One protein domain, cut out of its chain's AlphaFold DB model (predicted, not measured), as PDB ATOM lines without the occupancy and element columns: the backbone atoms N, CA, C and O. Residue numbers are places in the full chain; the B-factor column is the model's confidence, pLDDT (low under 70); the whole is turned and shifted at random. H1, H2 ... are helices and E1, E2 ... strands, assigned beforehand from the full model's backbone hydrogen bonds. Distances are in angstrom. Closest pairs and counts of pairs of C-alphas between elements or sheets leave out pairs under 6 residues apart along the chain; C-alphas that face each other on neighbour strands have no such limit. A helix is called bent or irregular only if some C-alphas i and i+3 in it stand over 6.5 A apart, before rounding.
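This is residues 245 to 356 of the 403 residues of the protein "ABTB1" of Bugula neritina (UniProt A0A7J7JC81). What does the model look like? A small three-stranded sheet, E2, E1 and E3, has H5 over one face, and H6 packs on H5 without reaching the sheet. The corner of H3 and H4 sits to one side of the sheet, while H1 and H2 lie towards E2, and residues 259 to 264 after H2 stick out. What is it made of, and how large is it? The printed part has 112 residues, with six named helices and three named strands in the order H1, H2, E1, E2, H3, H4, E3, H5, H6 along the chain; the class is mixed, helices and strands, and the sheet, in the order E2, E1, E3, is mixed too, with E2 and E1 antiparallel and E1 and E3 parallel. It is compact, with a radius of gyration of the C-alphas of 14.4 A and spans of 43 by 38 by 24 A.

Where do the first elements lie? H1 is residues 245 to 248, beginning at C-alpha 245 (361.124, 342.129, 300.087), and H2 is residues 251 to 258. H2 is irregular: C-alphas 253 and 256 are 8.0 A apart. Which elements follow? E1 is residues 273 to 277, 13.3 A, E2 280 to 284, 12.6 A, H3 286 to 292, H4 294 to 302, 11.9 A, and E3 313 to 317, 13.3 A. H5 is residues 322 to 334, 18.0 A, and H6 is 344 to 353, 14.1 A, ending at C-alpha 353 (373.823, 327.302, 293.220).

How are the strands paired? E1 and E2 form an antiparallel hairpin, with N 275 and O 282 2.8 A apart; E1 and E3 are parallel, with N 274 and O 313 2.7 A apart. What is on the sheet? H5 is on it at a height over the sheet of 10.5 A, along the strands at 7 degrees to E1 on the local plane. H1 stands at the sheet's level, height 2.4 A; H2, H4 and, only just, H3 with 5 pairs of C-alphas within 10 A, graze the sheet. Which helices touch? H5, the hub, touches H6 with residues 324 to 328 alone, closest C-alphas Ala 324 and Val 347, 5.2 A, at a steep tilt of 61 degrees, the same way. H3 and H4 touch only at the corner, closest C-alphas Cys 290 and Lys 297, 4.2 A. Are the helix backbones in range? In H3, H4, H5 and H6 every O i to N i+4 pair is within hydrogen-bond range; in H2 1 of 4 such pairs is within range, beside 4 of 5 O i to N i+3 pairs, and H1 is too short for an O i to N i+4 pair.

How far does it reach? The two C-alphas farthest apart, those of Val 308 and Glu 341, are 43.9 A apart. Is there a cut or a long link? The printed part has no cut; the link from H2 to E1, 14 residues, is long. Where is confidence low? Residues 252 to 267 and 303 to 311 are under 70, and the mean pLDDT of the printed part is 83.7.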
ATOM      1  N   ALA A 245     361.442 343.464 300.588       92.56
ATOM      2  CA  ALA A 245     361.124 342.129 300.087       92.56
ATOM      3  C   ALA A 245     359.622 341.992 299.789       92.56
ATOM      4  O   ALA A 245     359.266 341.548 298.701       92.56
ATOM      5  N   ASP A 246     358.750 342.471 300.684       89.94
ATOM      6  CA  ASP A 246     357.294 342.486 300.476       89.94
ATOM      7  C   ASP A 246     356.910 343.279 299.216       89.94
ATOM      8  O   ASP A 246     356.071 342.856 298.421       89.94
ATOM      9  N   GLN A 247     357.563 344.426 299.009       88.75
ATOM     10  CA  GLN A 247     357.396 345.281 297.830       88.75
ATOM     11  C   GLN A 247     357.949 344.673 296.540       88.75
ATOM     12  O   GLN A 247     357.552 345.094 295.452       88.75
ATOM     13  N   ALA A 248     358.874 343.721 296.649       91.50
ATOM     14  CA  ALA A 248     359.457 343.043 295.505       91.50
ATOM     15  C   ALA A 248     358.580 341.902 294.984       91.50
ATOM     16  O   ALA A 248     358.801 341.454 293.860       91.50
ATOM     17  N   LEU A 249     357.595 341.437 295.760       90.38
ATOM     18  CA  LEU A 249     356.702 340.357 295.353       90.38
ATOM     19  C   LEU A 249     355.804 340.758 294.161       90.38
ATOM     20  O   LEU A 249     355.388 341.915 294.055       90.38
ATOM     21  N   PRO A 250     355.456 339.805 293.274       85.75
ATOM     22  CA  PRO A 250     354.514 340.032 292.186       85.75
ATOM     23  C   PRO A 250     353.140 340.442 292.718       85.75
ATOM     24  O   PRO A 250     352.612 339.824 293.650       85.75
ATOM     25  N   SER A 251     352.518 341.425 292.071       73.38
ATOM     26  CA  SER A 251     351.176 341.926 292.392       73.38
ATOM     27  C   SER A 251     350.121 340.814 292.446       73.38
ATOM     28  O   SER A 251     349.239 340.825 293.299       73.38
ATOM     29  N   GLU A 252     350.249 339.816 291.577       68.06
ATOM     30  CA  GLU A 252     349.337 338.684 291.418       68.06
ATOM     31  C   GLU A 252     349.444 337.681 292.575       68.06
ATOM     32  O   GLU A 252     348.463 337.036 292.937       68.06
ATOM     33  N   THR A 253     350.617 337.574 293.206       61.06
ATOM     34  CA  THR A 253     350.816 336.694 294.371       61.06
ATOM     35  C   THR A 253     350.238 337.275 295.665       61.06
ATOM     36  O   THR A 253     350.066 336.544 296.638       61.06
ATOM     37  N   ASN A 254     349.870 338.562 295.654       55.84
ATOM     38  CA  ASN A 254     349.218 339.273 296.754       55.84
ATOM     39  C   ASN A 254     347.681 339.282 296.648       55.84
ATOM     40  O   ASN A 254     347.034 340.039 297.369       55.84
ATOM     41  N   ALA A 255     347.073 338.460 295.781       49.84
ATOM     42  CA  ALA A 255     345.630 338.485 295.502       49.84
ATOM     43  C   ALA A 255     344.739 338.474 296.768       49.84
ATOM     44  O   ALA A 255     343.784 339.241 296.845       49.84
ATOM     45  N   LEU A 256     345.101 337.704 297.805       49.88
ATOM     46  CA  LEU A 256     344.370 337.662 299.087       49.88
ATOM     47  C   LEU A 256     344.460 338.968 299.908       49.88
ATOM     48  O   LEU A 256     343.556 339.274 300.679       49.88
ATOM     49  N   LEU A 257     345.533 339.750 299.752       48.81
ATOM     50  CA  LEU A 257     345.701 341.064 300.387       48.81
ATOM     51  C   LEU A 257     345.022 342.175 299.577       48.81
ATOM     52  O   LEU A 257     344.502 343.122 300.165       48.81
ATOM     53  N   MET A 258     344.984 342.059 298.244       44.75
ATOM     54  CA  MET A 258     344.368 343.060 297.362       44.75
ATOM     55  C   MET A 258     342.839 343.141 297.495       44.75
ATOM     56  O   MET A 258     342.265 344.187 297.199       44.75
ATOM     57  N   GLU A 259     342.177 342.082 297.972       48.78
ATOM     58  CA  GLU A 259     340.734 342.090 298.259       48.78
ATOM     59  C   GLU A 259     340.372 342.800 299.575       48.78
ATOM     60  O   GLU A 259     339.198 343.085 299.827       48.78
ATOM     61  N   MET A 260     341.355 343.132 300.423       51.44
ATOM     62  CA  MET A 260     341.089 343.815 301.686       51.44
ATOM     63  C   MET A 260     341.123 345.345 301.514       51.44
ATOM     64  O   MET A 260     342.161 345.901 301.148       51.44
ATOM     65  N   PRO A 261     340.041 346.072 301.862       48.34
ATOM     66  CA  PRO A 261     339.878 347.511 301.599       48.34
ATOM     67  C   PRO A 261     340.859 348.437 302.346       48.34
ATOM     68  O   PRO A 261     340.800 349.654 302.179       48.34
ATOM     69  N   PHE A 262     341.761 347.879 303.159       53.06
ATOM     70  CA  PHE A 262     342.754 348.607 303.952       53.06
ATOM     71  C   PHE A 262     344.199 348.231 303.623       53.06
ATOM     72  O   PHE A 262     345.107 348.767 304.259       53.06
ATOM     73  N   CYS A 263     344.441 347.337 302.659       45.59
ATOM     74  CA  CYS A 263     345.809 347.035 302.268       45.59
ATOM     75  C   CYS A 263     346.362 348.216 301.462       45.59
ATOM     76  O   CYS A 263     345.831 348.525 300.389       45.59
ATOM     77  N   PRO A 264     347.394 348.921 301.964       50.66
ATOM     78  CA  PRO A 264     348.041 349.957 301.178       50.66
ATOM     79  C   PRO A 264     348.535 349.308 299.888       50.66
ATOM     80  O   PRO A 264     349.070 348.206 299.914       50.66
ATOM     81  N   ASN A 265     348.321 349.966 298.753       50.94
ATOM     82  CA  ASN A 265     348.810 349.490 297.467       50.94
ATOM     83  C   ASN A 265     350.350 349.456 297.535       50.94
ATOM     84  O   ASN A 265     350.994 350.503 297.423       50.94
ATOM     85  N   ILE A 266     350.925 348.286 297.837       61.59
ATOM     86  CA  ILE A 266     352.361 348.097 298.061       61.59
ATOM     87  C   ILE A 266     353.040 348.165 296.691       61.59
ATOM     88  O   ILE A 266     353.140 347.173 295.977       61.59
ATOM     89  N   LYS A 267     353.448 349.368 296.280       67.62
ATOM     90  CA  LYS A 267     354.205 349.561 295.040       67.62
ATOM     91  C   LYS A 267     355.697 349.322 295.294       67.62
ATOM     92  O   LYS A 267     356.187 349.777 296.327       67.62
ATOM     93  N   PRO A 268     356.423 348.698 294.349       72.69
ATOM     94  CA  PRO A 268     357.876 348.598 294.412       72.69
ATOM     95  C   PRO A 268     358.521 349.981 294.534       72.69
ATOM     96  O   PRO A 268     358.211 350.884 293.749       72.69
ATOM     97  N   VAL A 269     359.422 350.156 295.502       83.81
ATOM     98  CA  VAL A 269     360.045 351.453 295.785       83.81
ATOM     99  C   VAL A 269     361.458 351.513 295.208       83.81
ATOM    100  O   VAL A 269     362.413 351.049 295.816       83.81
ATOM    101  N   TYR A 270     361.574 352.142 294.036       87.75
ATOM    102  CA  TYR A 270     362.815 352.304 293.260       87.75
ATOM    103  C   TYR A 270     363.525 350.986 292.872       87.75
ATOM    104  O   TYR A 270     364.740 350.886 293.062       87.75
ATOM    105  N   PRO A 271     362.817 349.992 292.300       90.69
ATOM    106  CA  PRO A 271     363.483 348.817 291.748       90.69
ATOM    107  C   PRO A 271     364.398 349.215 290.583       90.69
ATOM    108  O   PRO A 271     364.023 350.023 289.730       90.69
ATOM    109  N   ASP A 272     365.586 348.624 290.537       90.56
ATOM    110  CA  ASP A 272     366.579 348.801 289.469       90.56
ATOM    111  C   ASP A 272     366.913 347.476 288.755       90.56
ATOM    112  O   ASP A 272     367.709 347.462 287.816       90.56
ATOM    113  N   MET A 273     366.265 346.377 289.158       91.81
ATOM    114  CA  MET A 273     366.248 345.094 288.458       91.81
ATOM    115  C   MET A 273     364.905 344.373 288.635       91.81
ATOM    116  O   MET A 273     364.126 344.650 289.546       91.81
ATOM    117  N   CYS A 274     364.652 343.388 287.786       92.12
ATOM    118  CA  CYS A 274     363.523 342.481 287.851       92.12
ATOM    119  C   CYS A 274     364.024 341.036 287.761       92.12
ATOM    120  O   CYS A 274     364.917 340.728 286.974       92.12
ATOM    121  N   VAL A 275     363.442 340.144 288.555       93.44
ATOM    122  CA  VAL A 275     363.667 338.700 288.465       93.44
ATOM    123  C   VAL A 275     362.369 338.043 288.034       93.44
ATOM    124  O   VAL A 275     361.344 338.190 288.693       93.44
ATOM    125  N   MET A 276     362.400 337.338 286.914       92.62
ATOM    126  CA  MET A 276     361.291 336.549 286.410       92.62
ATOM    127  C   MET A 276     361.476 335.101 286.849       92.62
ATOM    128  O   MET A 276     362.479 334.467 286.520       92.62
ATOM    129  N   VAL A 277     360.502 334.593 287.596       94.44
ATOM    130  CA  VAL A 277     360.422 333.192 288.010       94.44
ATOM    131  C   VAL A 277     359.114 332.649 287.477       94.44
ATOM    132  O   VAL A 277     358.048 333.147 287.841       94.44
ATOM    133  N   GLN A 278     359.202 331.652 286.595       89.88
ATOM    134  CA  GLN A 278     358.056 331.210 285.797       89.88
ATOM    135  C   GLN A 278     357.468 332.422 285.041       89.88
ATOM    136  O   GLN A 278     358.211 333.090 284.324       89.88
ATOM    137  N   ASP A 279     356.193 332.758 285.247       87.75
ATOM    138  CA  ASP A 279     355.530 333.918 284.627       87.75
ATOM    139  C   ASP A 279     355.406 335.134 285.567       87.75
ATOM    140  O   ASP A 279     354.783 336.142 285.225       87.75
ATOM    141  N   PHE A 280     356.001 335.066 286.761       90.88
ATOM    142  CA  PHE A 280     355.863 336.089 287.792       90.88
ATOM    143  C   PHE A 280     357.087 337.002 287.864       90.88
ATOM    144  O   PHE A 280     358.232 336.548 287.884       90.88
ATOM    145  N   LYS A 281     356.834 338.314 287.937       90.69
ATOM    146  CA  LYS A 281     357.870 339.352 287.989       90.69
ATOM    147  C   LYS A 281     358.085 339.850 289.411       90.69
ATOM    148  O   LYS A 281     357.181 340.422 290.013       90.69
ATOM    149  N   PHE A 282     359.312 339.708 289.891       93.38
ATOM    150  CA  PHE A 282     359.767 340.234 291.170       93.38
ATOM    151  C   PHE A 282     360.588 341.502 290.942       93.38
ATOM    152  O   PHE A 282     361.600 341.462 290.245       93.38
ATOM    153  N   ASN A 283     360.183 342.632 291.513       92.94
ATOM    154  CA  ASN A 283     360.858 343.921 291.314       92.94
ATOM    155  C   ASN A 283     361.881 344.161 292.428       92.94
ATOM    156  O   ASN A 283     361.518 344.463 293.557       92.94
ATOM    157  N   CYS A 284     363.164 343.997 292.117       94.19
ATOM    158  CA  CYS A 284     364.237 343.854 293.096       94.19
ATOM    159  C   CYS A 284     365.278 344.981 293.011       94.19
ATOM    160  O   CYS A 284     365.207 345.864 292.154       94.19
ATOM    161  N   HIS A 285     366.263 344.922 293.914       94.62
ATOM    162  CA  HIS A 285     367.351 345.888 294.019       94.62
ATOM    163  C   HIS A 285     368.715 345.215 293.776       94.62
ATOM    164  O   HIS A 285     369.111 344.331 294.545       94.62
ATOM    165  N   LYS A 286     369.473 345.672 292.771       93.88
ATOM    166  CA  LYS A 286     370.805 345.157 292.400       93.88
ATOM    167  C   LYS A 286     371.768 345.175 293.576       93.88
ATOM    168  O   LYS A 286     372.485 344.204 293.807       93.88
ATOM    169  N   ALA A 287     371.727 346.244 294.374       94.94
ATOM    170  CA  ALA A 287     372.566 346.398 295.559       94.94
ATOM    171  C   ALA A 287     372.468 345.203 296.521       94.94
ATOM    172  O   ALA A 287     373.476 344.779 297.077       94.94
ATOM    173  N   PHE A 288     371.276 344.627 296.688       96.31
ATOM    174  CA  PHE A 288     371.067 343.480 297.566       96.31
ATOM    175  C   PHE A 288     371.558 342.186 296.920       96.31
ATOM    176  O   PHE A 288     372.371 341.477 297.508       96.31
ATOM    177  N   PHE A 289     371.125 341.903 295.690       95.94
ATOM    178  CA  PHE A 289     371.474 340.666 294.991       95.94
ATOM    179  C   PHE A 289     372.987 340.550 294.746       95.94
ATOM    180  O   PHE A 289     373.586 339.536 295.098       95.94
ATOM    181  N   CYS A 290     373.636 341.599 294.236       94.00
ATOM    182  CA  CYS A 290     375.059 341.568 293.887       94.00
ATOM    183  C   CYS A 290     376.003 341.595 295.097       94.00
ATOM    184  O   CYS A 290     377.133 341.121 295.003       94.00
ATOM    185  N   LEU A 291     375.596 342.178 296.231       92.94
ATOM    186  CA  LEU A 291     376.442 342.196 297.432       92.94
ATOM    187  C   LEU A 291     376.273 340.942 298.296       92.94
ATOM    188  O   LEU A 291     377.177 340.631 299.074       92.94
ATOM    189  N   ARG A 292     375.138 340.242 298.175       93.94
ATOM    190  CA  ARG A 292     374.833 339.013 298.926       93.94
ATOM    191  C   ARG A 292     375.217 337.739 298.174       93.94
ATOM    192  O   ARG A 292     375.418 336.721 298.826       93.94
ATOM    193  N   SER A 293     375.313 337.790 296.846       94.69
ATOM    194  CA  SER A 293     375.566 336.627 295.997       94.69
ATOM    195  C   SER A 293     376.526 336.958 294.860       94.69
ATOM    196  O   SER A 293     376.215 337.752 293.968       94.69
ATOM    197  N   ASP A 294     377.671 336.276 294.854       87.75
ATOM    198  CA  ASP A 294     378.626 336.356 293.748       87.75
ATOM    199  C   ASP A 294     378.054 335.746 292.459       87.75
ATOM    200  O   ASP A 294     378.414 336.186 291.370       87.75
ATOM    201  N   TYR A 295     377.109 334.801 292.566       94.56
ATOM    202  CA  TYR A 295     376.376 334.277 291.412       94.56
ATOM    203  C   TYR A 295     375.564 335.383 290.743       94.56
ATOM    204  O   TYR A 295     375.722 335.615 289.551       94.56
ATOM    205  N   PHE A 296     374.721 336.102 291.495       94.31
ATOM    206  CA  PHE A 296     373.905 337.172 290.917       94.31
ATOM    207  C   PHE A 296     374.751 338.351 290.457       94.31
ATOM    208  O   PHE A 296     374.412 338.983 289.462       94.31
ATOM    209  N   LYS A 297     375.861 338.632 291.144       92.19
ATOM    210  CA  LYS A 297     376.838 339.613 290.684       92.19
ATOM    211  C   LYS A 297     377.418 339.230 289.322       92.19
ATOM    212  O   LYS A 297     377.316 340.031 288.404       92.19
ATOM    213  N   ALA A 298     377.951 338.017 289.177       90.50
ATOM    214  CA  ALA A 298     378.496 337.536 287.910       90.50
ATOM    215  C   ALA A 298     377.418 337.477 286.819       90.50
ATOM    216  O   ALA A 298     377.638 337.954 285.715       90.50
ATOM    217  N   LEU A 299     376.218 336.991 287.149       89.50
ATOM    218  CA  LEU A 299     375.075 336.952 286.238       89.50
ATOM    219  C   LEU A 299     374.721 338.353 285.716       89.50
ATOM    220  O   LEU A 299     374.461 338.520 284.529       89.50
ATOM    221  N   LEU A 300     374.718 339.357 286.600       86.31
ATOM    222  CA  LEU A 300     374.424 340.750 286.258       86.31
ATOM    223  C   LEU A 300     375.600 341.483 285.590       86.31
ATOM    224  O   LEU A 300     375.386 342.519 284.975       86.31
ATOM    225  N   GLU A 301     376.825 340.979 285.693       84.69
ATOM    226  CA  GLU A 301     377.984 341.508 284.962       84.69
ATOM    227  C   GLU A 301     378.092 340.879 283.558       84.69
ATOM    228  O   GLU A 301     378.332 341.592 282.586       84.69
ATOM    229  N   ASP A 302     377.841 339.572 283.423       74.56
ATOM    230  CA  ASP A 302     377.981 338.815 282.169       74.56
ATOM    231  C   ASP A 302     376.792 338.987 281.213       74.56
ATOM    232  O   ASP A 302     376.964 338.982 279.991       74.56
ATOM    233  N   HIS A 303     375.565 339.122 281.729       64.62
ATOM    234  CA  HIS A 303     374.377 339.293 280.882       64.62
ATOM    235  C   HIS A 303     374.147 340.734 280.412       64.62
ATOM    236  O   HIS A 303     373.277 340.955 279.566       64.62
ATOM    237  N   PHE A 304     374.913 341.710 280.906       64.50
ATOM    238  CA  PHE A 304     374.576 343.121 280.738       64.50
ATOM    239  C   PHE A 304     375.749 343.932 280.186       64.50
ATOM    240  O   PHE A 304     376.643 344.363 280.904       64.50
ATOM    241  N   ASN A 305     375.690 344.210 278.882       51.72
ATOM    242  CA  ASN A 305     376.355 345.377 278.305       51.72
ATOM    243  C   ASN A 305     375.430 346.590 278.453       51.72
ATOM    244  O   ASN A 305     374.216 346.435 278.327       51.72
ATOM    245  N   GLU A 306     376.007 347.773 278.695       48.22
ATOM    246  CA  GLU A 306     375.320 349.070 278.806       48.22
ATOM    247  C   GLU A 306     374.245 349.247 277.711       48.22
ATOM    248  O   GLU A 306     374.544 349.689 276.602       48.22
ATOM    249  N   ASN A 307     372.988 348.903 278.002       45.97
ATOM    250  CA  ASN A 307     371.865 349.166 277.108       45.97
ATOM    251  C   ASN A 307     371.149 350.448 277.538       45.97
ATOM    252  O   ASN A 307     371.013 350.766 278.715       45.97
ATOM    253  N   VAL A 308     370.761 351.210 276.518       49.19
ATOM    254  CA  VAL A 308     370.569 352.667 276.529       49.19
ATOM    255  C   VAL A 308     369.112 353.079 276.812       49.19
ATOM    256  O   VAL A 308     368.803 354.267 276.800       49.19
ATOM    257  N   ASP A 309     368.223 352.131 277.117       51.78
ATOM    258  CA  ASP A 309     366.809 352.411 277.398       51.78
ATOM    259  C   ASP A 309     366.499 352.366 278.901       51.78
ATOM    260  O   ASP A 309     366.947 351.473 279.614       51.78
ATOM    261  N   ASP A 310     365.668 353.307 279.367       55.38
ATOM    262  CA  ASP A 310     365.165 353.458 280.749       55.38
ATOM    263  C   ASP A 310     364.272 352.274 281.234       55.38
ATOM    264  O   ASP A 310     363.434 352.434 282.124       55.38
ATOM    265  N   GLN A 311     364.394 351.078 280.648       67.56
ATOM    266  CA  GLN A 311     363.659 349.883 281.072       67.56
ATOM    267  C   GLN A 311     364.392 349.152 282.201       67.56
ATOM    268  O   GLN A 311     365.599 348.937 282.147       67.56
ATOM    269  N   ILE A 312     363.636 348.731 283.222       74.75
ATOM    270  CA  ILE A 312     364.157 347.898 284.311       74.75
ATOM    271  C   ILE A 312     364.619 346.560 283.726       74.75
ATOM    272  O   ILE A 312     363.835 345.820 283.130       74.75
ATOM    273  N   GLU A 313     365.895 346.256 283.930       79.50
ATOM    274  CA  GLU A 313     366.537 345.027 283.474       79.50
ATOM    275  C   GLU A 313     365.907 343.790 284.119       79.50
ATOM    276  O   GLU A 313     365.710 343.761 285.331       79.50
ATOM    277  N   CYS A 314     365.612 342.753 283.329       86.50
ATOM    278  CA  CYS A 314     364.940 341.545 283.803       86.50
ATOM    279  C   CYS A 314     365.803 340.297 283.575       86.50
ATOM    280  O   CYS A 314     366.138 339.986 282.434       86.50
ATOM    281  N   ILE A 315     366.137 339.576 284.650       90.94
ATOM    282  CA  ILE A 315     366.762 338.245 284.589       90.94
ATOM    283  C   ILE A 315     365.696 337.159 284.710       90.94
ATOM    284  O   ILE A 315     364.757 337.306 285.487       90.94
ATOM    285  N   VAL A 316     365.850 336.055 283.981       91.56
ATOM    286  CA  VAL A 316     364.948 334.899 284.067       91.56
ATOM    287  C   VAL A 316     365.653 333.779 284.817       91.56
ATOM    288  O   VAL A 316     366.759 333.388 284.448       91.56
ATOM    289  N   LEU A 317     365.024 333.268 285.874       93.50
ATOM    290  CA  LEU A 317     365.514 332.108 286.611       93.50
ATOM    291  C   LEU A 317     364.686 330.882 286.243       93.50
ATOM    292  O   LEU A 317     363.458 330.883 286.340       93.50
ATOM    293  N   HIS A 318     365.386 329.833 285.829       91.00
ATOM    294  CA  HIS A 318     364.795 328.553 285.468       91.00
ATOM    295  C   HIS A 318     364.869 327.559 286.635       91.00
ATOM    296  O   HIS A 318     365.693 327.687 287.550       91.00
ATOM    297  N   ASP A 319     363.987 326.558 286.584       93.06
ATOM    298  CA  ASP A 319     363.948 325.424 287.511       93.06
ATOM    299  C   ASP A 319     363.871 325.828 288.988       93.06
ATOM    300  O   ASP A 319     364.552 325.238 289.823       93.06
ATOM    301  N   ILE A 320     363.123 326.886 289.307       96.12
ATOM    302  CA  ILE A 320     362.856 327.317 290.681       96.12
ATOM    303  C   ILE A 320     361.367 327.626 290.855       96.12
ATOM    304  O   ILE A 320     360.756 328.279 290.003       96.12
ATOM    305  N   SER A 321     360.780 327.139 291.943       95.31
ATOM    306  CA  SER A 321     359.419 327.447 292.363       95.31
ATOM    307  C   SER A 321     359.313 328.868 292.921       95.31
ATOM    308  O   SER A 321     360.290 329.487 293.354       95.31
ATOM    309  N   ILE A 322     358.094 329.405 292.922       94.00
ATOM    310  CA  ILE A 322     357.805 330.736 293.463       94.00
ATOM    311  C   ILE A 322     358.086 330.746 294.969       94.00
ATOM    312  O   ILE A 322     358.661 331.699 295.490       94.00
ATOM    313  N   GLU A 323     357.715 329.677 295.667       94.25
ATOM    314  CA  GLU A 323     357.876 329.492 297.106       94.25
ATOM    315  C   GLU A 323     359.358 329.411 297.492       94.25
ATOM    316  O   GLU A 323     359.796 330.108 298.412       94.25
ATOM    317  N   ALA A 324     360.161 328.644 296.746       96.62
ATOM    318  CA  ALA A 324     361.600 328.587 296.976       96.62
ATOM    319  C   ALA A 324     362.273 329.935 296.679       96.62
ATOM    320  O   ALA A 324     363.130 330.385 297.447       96.62
ATOM    321  N   PHE A 325     361.869 330.631 295.609       97.12
ATOM    322  CA  PHE A 325     362.427 331.950 295.311       97.12
ATOM    323  C   PHE A 325     362.024 333.010 296.339       97.12
ATOM    324  O   PHE A 325     362.852 333.851 296.677       97.12
ATOM    325  N   LYS A 326     360.810 332.955 296.902       95.94
ATOM    326  CA  LYS A 326     360.424 333.805 298.041       95.94
ATOM    327  C   LYS A 326     361.391 333.617 299.210       95.94
ATOM    328  O   LYS A 326     361.871 334.609 299.749       95.94
ATOM    329  N   CYS A 327     361.760 332.380 299.548       97.19
ATOM    330  CA  CYS A 327     362.745 332.119 300.606       97.19
ATOM    331  C   CYS A 327     364.100 332.777 300.302       97.19
ATOM    332  O   CYS A 327     364.663 333.469 301.151       97.19
ATOM    333  N   VAL A 328     364.594 332.618 299.069       98.00
ATOM    334  CA  VAL A 328     365.838 333.254 298.600       98.00
ATOM    335  C   VAL A 328     365.744 334.781 298.672       98.00
ATOM    336  O   VAL A 328     366.673 335.432 299.147       98.00
ATOM    337  N   LEU A 329     364.621 335.353 298.235       97.31
ATOM    338  CA  LEU A 329     364.360 336.787 298.237       97.31
ATOM    339  C   LEU A 329     364.416 337.350 299.659       97.31
ATOM    340  O   LEU A 329     365.225 338.238 299.918       97.31
ATOM    341  N   TYR A 330     363.619 336.814 300.588       96.75
ATOM    342  CA  TYR A 330     363.633 337.272 301.981       96.75
ATOM    343  C   TYR A 330     365.033 337.135 302.584       96.75
ATOM    344  O   TYR A 330     365.560 338.111 303.110       96.75
ATOM    345  N   TYR A 331     365.715 336.005 302.369       96.88
ATOM    346  CA  TYR A 331     367.081 335.821 302.857       96.88
ATOM    347  C   TYR A 331     368.068 336.880 302.330       96.88
ATOM    348  O   TYR A 331     368.940 337.357 303.067       96.88
ATOM    349  N   ILE A 332     367.951 337.273 301.059       97.31
ATOM    350  CA  ILE A 332     368.787 338.322 300.465       97.31
ATOM    351  C   ILE A 332     368.556 339.670 301.169       97.31
ATOM    352  O   ILE A 332     369.534 340.365 301.448       97.31
ATOM    353  N   TYR A 333     367.307 340.018 301.498       96.62
ATOM    354  CA  TYR A 333     366.968 341.297 302.136       96.62
ATOM    355  C   TYR A 333     367.143 341.334 303.651       96.62
ATOM    356  O   TYR A 333     367.394 342.417 304.169       96.62
ATOM    357  N   THR A 334     366.974 340.214 304.358       93.19
ATOM    358  CA  THR A 334     366.821 340.206 305.826       93.19
ATOM    359  C   THR A 334     367.746 339.227 306.544       93.19
ATOM    360  O   THR A 334     367.795 339.241 307.774       93.19
ATOM    361  N   ASP A 335     368.475 338.376 305.810       91.94
ATOM    362  CA  ASP A 335     369.238 337.245 306.364       91.94
ATOM    363  C   ASP A 335     368.373 336.253 307.155       91.94
ATOM    364  O   ASP A 335     368.843 335.552 308.048       91.94
ATOM    365  N   SER A 336     367.084 336.198 306.827       90.62
ATOM    366  CA  SER A 336     366.118 335.262 307.385       90.62
ATOM    367  C   SER A 336     365.064 334.915 306.338       90.62
ATOM    368  O   SER A 336     364.798 335.684 305.419       90.62
ATOM    369  N   CYS A 337     364.468 333.737 306.458       93.50
ATOM    370  CA  CYS A 337     363.316 333.342 305.659       93.50
ATOM    371  C   CYS A 337     362.510 332.278 306.405       93.50
ATOM    372  O   CYS A 337     363.017 331.622 307.320       93.50
ATOM    373  N   GLU A 338     361.262 332.093 305.996       93.12
ATOM    374  CA  GLU A 338     360.428 330.996 306.476       93.12
ATOM    375  C   GLU A 338     360.687 329.769 305.604       93.12
ATOM    376  O   GLU A 338     360.428 329.789 304.403       93.12
ATOM    377  N   LEU A 339     361.256 328.720 306.201       94.69
ATOM    378  CA  LEU A 339     361.459 327.434 305.540       94.69
ATOM    379  C   LEU A 339     360.295 326.504 305.871       94.69
ATOM    380  O   LEU A 339     359.799 326.494 306.997       94.69
ATOM    381  N   VAL A 340     359.890 325.706 304.888       94.62
ATOM    382  CA  VAL A 340     358.876 324.660 305.035       94.62
ATOM    383  C   VAL A 340     359.416 323.345 304.483       94.62
ATOM    384  O   VAL A 340     360.246 323.346 303.571       94.62
ATOM    385  N   GLU A 341     358.951 322.227 305.037       94.06
ATOM    386  CA  GLU A 341     359.442 320.879 304.705       94.06
ATOM    387  C   GLU A 341     359.344 320.575 303.203       94.06
ATOM    388  O   GLU A 341     360.298 320.070 302.613       94.06
ATOM    389  N   ASP A 342     358.247 320.988 302.562       93.56
ATOM    390  CA  ASP A 342     357.983 320.723 301.143       93.56
ATOM    391  C   ASP A 342     358.991 321.384 300.187       93.56
ATOM    392  O   ASP A 342     359.222 320.884 299.087       93.56
ATOM    393  N   THR A 343     359.598 322.511 300.578       95.38
ATOM    394  CA  THR A 343     360.461 323.312 299.688       95.38
ATOM    395  C   THR A 343     361.914 323.383 300.147       95.38
ATOM    396  O   THR A 343     362.775 323.791 299.368       95.38
ATOM    397  N   VAL A 344     362.243 322.959 301.374       97.12
ATOM    398  CA  VAL A 344     363.581 323.173 301.955       97.12
ATOM    399  C   VAL A 344     364.713 322.539 301.142       97.12
ATOM    400  O   VAL A 344     365.789 323.128 301.038       97.12
ATOM    401  N   PHE A 345     364.487 321.384 300.511       96.12
ATOM    402  CA  PHE A 345     365.493 320.741 299.658       96.12
ATOM    403  C   PHE A 345     365.751 321.528 298.368       96.12
ATOM    404  O   PHE A 345     366.898 321.653 297.936       96.12
ATOM    405  N   GLU A 346     364.700 322.101 297.777       97.44
ATOM    406  CA  GLU A 346     364.823 322.987 296.621       97.44
ATOM    407  C   GLU A 346     365.561 324.276 297.009       97.44
ATOM    408  O   GLU A 346     366.499 324.685 296.320       97.44
ATOM    409  N   VAL A 347     365.198 324.880 298.148       98.25
ATOM    410  CA  VAL A 347     365.879 326.070 298.677       98.25
ATOM    411  C   VAL A 347     367.348 325.766 298.966       98.25
ATOM    412  O   VAL A 347     368.197 326.578 298.613       98.25
ATOM    413  N   LEU A 348     367.680 324.595 299.522       97.81
ATOM    414  CA  LEU A 348     369.065 324.172 299.752       97.81
ATOM    415  C   LEU A 348     369.857 324.103 298.439       97.81
ATOM    416  O   LEU A 348     370.952 324.664 298.356       97.81
ATOM    417  N   TYR A 349     369.298 323.451 297.414       97.44
ATOM    418  CA  TYR A 349     369.927 323.346 296.096       97.44
ATOM    419  C   TYR A 349     370.187 324.733 295.495       97.44
ATOM    420  O   TYR A 349     371.293 325.032 295.041       97.44
ATOM    421  N   LYS A 350     369.184 325.616 295.541       97.88
ATOM    422  CA  LYS A 350     369.295 326.976 295.002       97.88
ATOM    423  C   LYS A 350     370.205 327.865 295.837       97.88
ATOM    424  O   LYS A 350     370.910 328.685 295.264       97.88
ATOM    425  N   ALA A 351     370.257 327.694 297.154       96.94
ATOM    426  CA  ALA A 351     371.185 328.416 298.015       96.94
ATOM    427  C   ALA A 351     372.644 328.071 297.693       96.94
ATOM    428  O   ALA A 351     373.487 328.964 297.673       96.94
ATOM    429  N   ASP A 352     372.944 326.802 297.404       95.69
ATOM    430  CA  ASP A 352     374.273 326.398 296.941       95.69
ATOM    431  C   ASP A 352     374.589 326.973 295.552       95.69
ATOM    432  O   ASP A 352     375.607 327.641 295.378       95.69
ATOM    433  N   MET A 353     373.669 326.812 294.594       95.81
ATOM    434  CA  MET A 353     373.823 327.302 293.220       95.81
ATOM    435  C   MET A 353     373.986 328.827 293.148       95.81
ATOM    436  O   MET A 353     374.824 329.334 292.406       95.81
ATOM    437  N   TYR A 354     373.209 329.567 293.941       96.62
ATOM    438  CA  TYR A 354     373.268 331.025 294.030       96.62
ATOM    439  C   TYR A 354     374.374 331.528 294.964       96.62
ATOM    440  O   TYR A 354     374.446 332.731 295.220       96.62
ATOM    441  N   LEU A 355     375.249 330.651 295.467       91.50
ATOM    442  CA  LEU A 355     376.371 331.009 296.337       91.50
ATOM    443  C   LEU A 355     375.928 331.815 297.571       91.50
ATOM    444  O   LEU A 355     376.516 332.840 297.917       91.50
ATOM    445  N   LEU A 356     374.879 331.339 298.244       93.00
ATOM    446  CA  LEU A 356     374.309 331.894 299.474       93.00
ATOM    447  C   LEU A 356     374.649 330.978 300.667       93.00
ATOM    448  O   LEU A 356     373.788 330.238 301.155       93.00
TER     449      LEU A 356